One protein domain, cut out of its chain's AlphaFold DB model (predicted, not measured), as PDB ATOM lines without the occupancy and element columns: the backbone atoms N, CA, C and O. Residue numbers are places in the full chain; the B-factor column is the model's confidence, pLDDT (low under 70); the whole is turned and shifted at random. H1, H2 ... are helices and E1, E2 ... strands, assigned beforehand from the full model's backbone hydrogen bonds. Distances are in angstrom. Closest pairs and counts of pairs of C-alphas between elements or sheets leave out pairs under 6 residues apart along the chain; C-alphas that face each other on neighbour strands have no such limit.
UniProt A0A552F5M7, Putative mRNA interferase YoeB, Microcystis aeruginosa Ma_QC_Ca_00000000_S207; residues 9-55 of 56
ATOM      1  N   LEU A   9     -45.707  23.492   0.019       97.94
ATOM      2  CA  LEU A   9     -45.529  24.623   0.932       97.94
ATOM      3  C   LEU A   9     -45.830  25.946   0.223       97.94
ATOM      4  O   LEU A   9     -46.509  26.801   0.776       97.94
ATOM      5  N   ALA A  10     -45.418  26.083  -1.039       96.56
ATOM      6  CA  ALA A  10     -45.725  27.271  -1.833       96.56
ATOM      7  C   ALA A  10     -47.236  27.443  -2.077       96.56
ATOM      8  O   ALA A  10     -47.736  28.569  -2.136       96.56
ATOM      9  N   PHE A  11     -47.971  26.338  -2.230       97.19
ATOM     10  CA  PHE A  11     -49.426  26.381  -2.345       97.19
ATOM     11  C   PHE A  11     -50.096  26.775  -1.020       97.19
ATOM     12  O   PHE A  11     -51.003  27.609  -1.025       97.19
ATOM     13  N   GLU A  12     -49.629  26.226   0.106       97.62
ATOM     14  CA  GLU A  12     -50.093  26.597   1.451       97.62
ATOM     15  C   GLU A  12     -49.822  28.086   1.747       97.62
ATOM     16  O   GLU A  12     -50.722  28.788   2.213       97.62
ATOM     17  N   ASP A  13     -48.650  28.609   1.373       96.62
ATOM     18  CA  ASP A  13     -48.320  30.033   1.490       96.62
ATOM     19  C   ASP A  13     -49.290  30.906   0.687       96.62
ATOM     20  O   ASP A  13     -49.798  31.912   1.186       96.62
ATOM     21  N   LEU A  14     -49.578  30.532  -0.566       96.69
ATOM     22  CA  LEU A  14     -50.517  31.284  -1.397       96.69
ATOM     23  C   LEU A  14     -51.926  31.286  -0.787       96.69
ATOM     24  O   LEU A  14     -52.586  32.323  -0.811       96.69
ATOM     25  N   ALA A  15     -52.372  30.160  -0.224       96.75
ATOM     26  CA  ALA A  15     -53.653  30.070   0.473       96.75
ATOM     27  C   ALA A  15     -53.692  30.988   1.705       96.75
ATOM     28  O   ALA A  15     -54.650  31.737   1.880       96.75
ATOM     29  N   TRP A  16     -52.618  31.015   2.498       97.31
ATOM     30  CA  TRP A  16     -52.501  31.922   3.641       97.31
ATOM     31  C   TRP A  16     -52.562  33.399   3.215       97.31
ATOM     32  O   TRP A  16     -53.271  34.208   3.819       97.31
ATOM     33  N   TRP A  17     -51.882  33.760   2.121       96.88
ATOM     34  CA  TRP A  17     -51.920  35.123   1.581       96.88
ATOM     35  C   TRP A  17     -53.314  35.542   1.102       96.88
ATOM     36  O   TRP A  17     -53.659  36.718   1.241       96.88
ATOM     37  N   VAL A  18     -54.119  34.619   0.562       96.44
ATOM     38  CA  VAL A  18     -55.504  34.905   0.142       96.44
ATOM     39  C   VAL A  18     -56.341  35.380   1.329       96.44
ATOM     40  O   VAL A  18     -57.123  36.321   1.180       96.44
ATOM     41  N   GLU A  19     -56.161  34.758   2.493       96.69
ATOM     42  CA  GLU A  19     -56.902  35.086   3.713       96.69
ATOM     43  C   GLU A  19     -56.435  36.403   4.343       96.69
ATOM     44  O   GLU A  19     -57.257  37.186   4.819       96.69
ATOM     45  N   TYR A  20     -55.124  36.665   4.335       96.56
ATOM     46  CA  TYR A  20     -54.539  37.767   5.102       96.56
ATOM     47  C   TYR A  20     -54.324  39.058   4.296       96.56
ATOM     48  O   TYR A  20     -54.564  40.156   4.800       96.56
ATOM     49  N   ASP A  21     -53.881  38.961   3.037       96.62
ATOM     50  CA  ASP A  21     -53.621  40.119   2.173       96.62
ATOM     51  C   ASP A  21     -53.913  39.805   0.696       96.62
ATOM     52  O   ASP A  21     -53.060  39.407  -0.111       96.62
ATOM     53  N   CYS A  22     -55.156  40.085   0.308       95.25
ATOM     54  CA  CYS A  22     -55.617  39.924  -1.066       95.25
ATOM     55  C   CYS A  22     -54.852  40.827  -2.060       95.25
ATOM     56  O   CYS A  22     -54.653  40.463  -3.222       95.25
ATOM     57  N   LYS A  23     -54.343  41.992  -1.627       96.44
ATOM     58  CA  LYS A  23     -53.576  42.885  -2.509       96.44
ATOM     59  C   LYS A  23     -52.225  42.271  -2.865       96.44
ATOM     60  O   LYS A  23     -51.793  42.405  -4.013       96.44
ATOM     61  N   GLN A  24     -51.559  41.610  -1.921       95.12
ATOM     62  CA  GLN A  24     -50.320  40.875  -2.198       95.12
ATOM     63  C   GLN A  24     -50.586  39.627  -3.033       95.12
ATOM     64  O   GLN A  24     -49.911  39.427  -4.043       95.12
ATOM     65  N   THR A  25     -51.640  38.877  -2.715       97.19
ATOM     66  CA  THR A  25     -52.081  37.720  -3.511       97.19
ATOM     67  C   THR A  25     -52.261  38.074  -4.987       97.19
ATOM     68  O   THR A  25     -51.706  37.416  -5.869       97.19
ATOM     69  N   LEU A  26     -52.963  39.173  -5.286       98.00
ATOM     70  CA  LEU A  26     -53.166  39.634  -6.663       98.00
ATOM     71  C   LEU A  26     -51.849  39.960  -7.380       98.00
ATOM     72  O   LEU A  26     -51.729  39.721  -8.583       98.00
ATOM     73  N   LYS A  27     -50.853  40.507  -6.674       96.94
ATOM     74  CA  LYS A  27     -49.527  40.759  -7.257       96.94
ATOM     75  C   LYS A  27     -48.800  39.452  -7.564       96.94
ATOM     76  O   LYS A  27     -48.243  39.338  -8.653       96.94
ATOM     77  N   ILE A  28     -48.838  38.479  -6.652       96.06
ATOM     78  CA  ILE A  28     -48.215  37.161  -6.832       96.06
ATOM     79  C   ILE A  28     -48.829  36.448  -8.043       96.06
ATOM     80  O   ILE A  28     -48.099  36.040  -8.942       96.06
ATOM     81  N   ILE A  29     -50.162  36.396  -8.144       96.50
ATOM     82  CA  ILE A  29     -50.859  35.778  -9.287       96.50
ATOM     83  C   ILE A  29     -50.445  36.440 -10.609       96.50
ATOM     84  O   ILE A  29     -50.131  35.750 -11.580       96.50
ATOM     85  N   ARG A  30     -50.389  37.778 -10.659       95.75
ATOM     86  CA  ARG A  30     -49.936  38.512 -11.856       95.75
ATOM     87  C   ARG A  30     -48.486  38.191 -12.220       95.75
ATOM     88  O   ARG A  30     -48.169  38.090 -13.404       95.75
ATOM     89  N   LEU A  31     -47.610  38.035 -11.227       94.75
ATOM     90  CA  LEU A  31     -46.219  37.638 -11.444       94.75
ATOM     91  C   LEU A  31     -46.128  36.222 -12.017       94.75
ATOM     92  O   LEU A  31     -45.450  36.041 -13.025       94.75
ATOM     93  N   ILE A  32     -46.864  35.256 -11.459       94.19
ATOM     94  CA  ILE A  32     -46.915  33.874 -11.962       94.19
ATOM     95  C   ILE A  32     -47.383  33.853 -13.422       94.19
ATOM     96  O   ILE A  32     -46.713  33.278 -14.276       94.19
ATOM     97  N   GLN A  33     -48.469  34.564 -13.744       93.56
ATOM     98  CA  GLN A  33     -48.974  34.674 -15.120       93.56
ATOM     99  C   GLN A  33     -47.945  35.286 -16.081       93.56
ATOM    100  O   GLN A  33     -47.847  34.870 -17.237       93.56
ATOM    101  N   LYS A  34     -47.180  36.287 -15.629       92.88
ATOM    102  CA  LYS A  34     -46.127  36.910 -16.438       92.88
ATOM    103  C   LYS A  34     -44.967  35.945 -16.677       92.88
ATOM    104  O   LYS A  34     -44.523  35.826 -17.816       92.88
ATOM    105  N   VAL A  35     -44.517  35.248 -15.634       91.38
ATOM    106  CA  VAL A  35     -43.439  34.256 -15.717       91.38
ATOM    107  C   VAL A  35     -43.838  33.096 -16.626       91.38
ATOM    108  O   VAL A  35     -43.031  32.711 -17.456       91.38
ATOM    109  N   GLN A  36     -45.084  32.615 -16.571       91.12
ATOM    110  CA  GLN A  36     -45.568  31.576 -17.490       91.12
ATOM    111  C   GLN A  36     -45.517  31.991 -18.968       91.12
ATOM    112  O   GLN A  36     -45.331  31.148 -19.837       91.12
ATOM    113  N   ARG A  37     -45.714  33.279 -19.279       91.00
ATOM    114  CA  ARG A  37     -45.656  33.776 -20.666       91.00
ATOM    115  C   ARG A  37     -44.229  34.055 -21.122       91.00
ATOM    116  O   ARG A  37     -43.880  33.743 -22.255       91.00
ATOM    117  N   HIS A  38     -43.429  34.675 -20.257       90.75
ATOM    118  CA  HIS A  38     -42.061  35.087 -20.560       90.75
ATOM    119  C   HIS A  38     -41.139  34.804 -19.361       90.75
ATOM    120  O   HIS A  38     -40.814  35.722 -18.595       90.75
ATOM    121  N   PRO A  39     -40.706  33.543 -19.175       88.38
ATOM    122  CA  PRO A  39     -39.847  33.159 -18.058       88.38
ATOM    123  C   PRO A  39     -38.537  33.943 -18.084       88.38
ATOM    124  O   PRO A  39     -37.975  34.150 -19.153       88.38
ATOM    125  N   PHE A  40     -38.041  34.393 -16.931       84.75
ATOM    126  CA  PHE A  40     -36.782  35.154 -16.804       84.75
ATOM    127  C   PHE A  40     -36.725  36.493 -17.569       84.75
ATOM    128  O   PHE A  40     -35.679  37.139 -17.608       84.75
ATOM    129  N   HIS A  41     -37.848  36.955 -18.127       78.94
ATOM    130  CA  HIS A  41     -37.954  38.270 -18.752       78.94
ATOM    131  C   HIS A  41     -38.581  39.250 -17.755       78.94
ATOM    132  O   HIS A  41     -39.781  39.237 -17.462       78.94
ATOM    133  N   GLY A  42     -37.748  40.126 -17.209       72.12
ATOM    134  CA  GLY A  42     -38.130  41.104 -16.200       72.12
ATOM    135  C   GLY A  42     -37.163  42.277 -16.175       72.12
ATOM    136  O   GLY A  42     -36.225  42.340 -16.968       72.12
ATOM    137  N   LYS A  43     -37.411  43.224 -15.268       69.19
ATOM    138  CA  LYS A  43     -36.519  44.363 -15.052       69.19
ATOM    139  C   LYS A  43     -35.141  43.811 -14.680       69.19
ATOM    140  O   LYS A  43     -35.039  43.038 -13.727       69.19
ATOM    141  N   LYS A  44     -34.112  44.138 -15.467       62.84
ATOM    142  CA  LYS A  44     -32.741  43.739 -15.147       62.84
ATOM    143  C   LYS A  44     -32.388  44.398 -13.824       62.84
ATOM    144  O   LYS A  44     -32.413  45.616 -13.699       62.84
ATOM    145  N   VAL A  45     -32.122  43.577 -12.820       60.22
ATOM    146  CA  VAL A  45     -31.546  44.044 -11.568       60.22
ATOM    147  C   VAL A  45     -30.059  43.788 -11.685       60.22
ATOM    148  O   VAL A  45     -29.627  42.636 -11.776       60.22
ATOM    149  N   ARG A  46     -29.269  44.856 -11.756       53.31
ATOM    150  CA  ARG A  46     -27.816  44.731 -11.752       53.31
ATOM    151  C   ARG A  46     -27.376  44.575 -10.298       53.31
ATOM    152  O   ARG A  46     -27.560  45.476  -9.488       53.31
ATOM    153  N   TYR A  47     -26.794  43.427  -9.965       51.94
ATOM    154  CA  TYR A  47     -26.164  43.223  -8.663       51.94
ATOM    155  C   TYR A  47     -24.809  43.936  -8.650       51.94
ATOM    156  O   TYR A  47     -23.783  43.352  -8.994       51.94
ATOM    157  N   SER A  48     -24.788  45.214  -8.282       54.75
ATOM    158  CA  SER A  48     -23.554  45.883  -7.872       54.75
ATOM    159  C   SER A  48     -23.409  45.694  -6.368       54.75
ATOM    160  O   SER A  48     -24.016  46.444  -5.618       54.75
ATOM    161  N   GLY A  49     -22.678  44.656  -5.944       52.19
ATOM    162  CA  GLY A  49     -22.234  44.450  -4.558       52.19
ATOM    163  C   GLY A  49     -23.284  44.719  -3.470       52.19
ATOM    164  O   GLY A  49     -23.447  45.846  -3.021       52.19
ATOM    165  N   LEU A  50     -23.936  43.659  -2.984       58.31
ATOM    166  CA  LEU A  50     -24.796  43.656  -1.786       58.31
ATOM    167  C   LEU A  50     -26.068  44.525  -1.784       58.31
ATOM    168  O   LEU A  50     -26.827  44.419  -0.824       58.31
ATOM    169  N   LEU A  51     -26.388  45.296  -2.828       54.81
ATOM    170  CA  LEU A  51     -27.661  46.024  -2.900       54.81
ATOM    171  C   LEU A  51     -28.357  45.825  -4.251       54.81
ATOM    172  O   LEU A  51     -27.768  46.003  -5.317       54.81
ATOM    173  N   ILE A  52     -29.637  45.445  -4.192       57.50
ATOM    174  CA  ILE A  52     -30.543  45.422  -5.344       57.50
ATOM    175  C   ILE A  52     -30.910  46.873  -5.658       57.50
ATOM    176  O   ILE A  52     -31.733  47.468  -4.963       57.50
ATOM    177  N   VAL A  53     -30.299  47.440  -6.699       55.31
ATOM    178  CA  VAL A  53     -30.677  48.756  -7.226       55.31
ATOM    179  C   VAL A  53     -31.550  48.546  -8.471       55.31
ATOM    180  O   VAL A  53     -31.103  47.895  -9.420       55.31
ATOM    181  N   PRO A  54     -32.807  49.023  -8.493       52.00
ATOM    182  CA  PRO A  54     -33.633  48.971  -9.697       52.00
ATOM    183  C   PRO A  54     -33.122  49.989 -10.741       52.00
ATOM    184  O   PRO A  54     -32.999  51.164 -10.422       52.00
ATOM    185  N   GLU A  55     -32.832  49.558 -11.977       56.81
ATOM    186  CA  GLU A  55     -32.455  50.456 -13.098       56.81
ATOM    187  C   GLU A  55     -33.693  51.162 -13.664       56.81
ATOM    188  O   GLU A  55     -34.571  50.453 -14.121       56.81
TER     189      GLU A  55
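AT A GLANCE: This is residues 9 to 55 of the 56 residues of the protein "Putative mRNA interferase YoeB" of Microcystis aeruginosa Ma_QC_Ca_00000000_S207 (UniProt A0A552F5M7). A small two-stranded hairpin, E1 and E2, sits at one end, and two helices, H1 and H2, make a V at the other; residues 38 to 44 span between the two parts. The printed part has 47 residues, with two named helices followed by two named strands; the sheet, E1 - E2, is antiparallel and the class is mixed, helices and strands. It is only just loose, close to extended, with a radius of gyration of the C-alphas of 13.8 A and spans of 37 by 26 by 20 A.

IN THESE COORDINATES: Find C-alpha 45 at (-31.546, 44.044, -11.568); there E1, residues 45 to 48, begins and runs 9.0 A. E2, residues 51 to 54, runs 9.5 A to C-alpha 54 at (-33.633, 48.971, -9.697). Look earlier for H2, residues 22 to 37, 22.8 A long, and for H1, residues 9 to 20, 16.5 A long from C-alpha 9 at (-45.529, 24.623, 0.932).

HOW THE PARTS SIT: Look first at E1 and E2, a hairpin with 143 degrees between their directions. The C-alphas of Val 45 and Pro 54 face each other at 5.7 A, but no backbone N and O across the pair are within hydrogen-bond range. H2 and E2 are apart, and H1 is apart from both strands. H1 and H2 form a helical hairpin, opposite ways at a steep tilt of 40 degrees. They touch through residues 14 to 18 of H1 and 24 to 25 of H2 alone; their closest C-alphas, of Trp 17 and Thr 25, are 5.7 A apart. In H1 and H2 every O i to N i+4 pair is within hydrogen-bond range.

THE WHOLE: The two C-alphas farthest apart, of Glu 19 and Ser 48, are 36.9 A apart. The printed part has no cut, and no link is long. Residues 35 to 41, of which 35 to 37 belong to H2, stand free, as do residues 47 to 52. Look at the B-factor column: residues 43 to 55 are under 70, while the mean pLDDT of the printed part is 83.6.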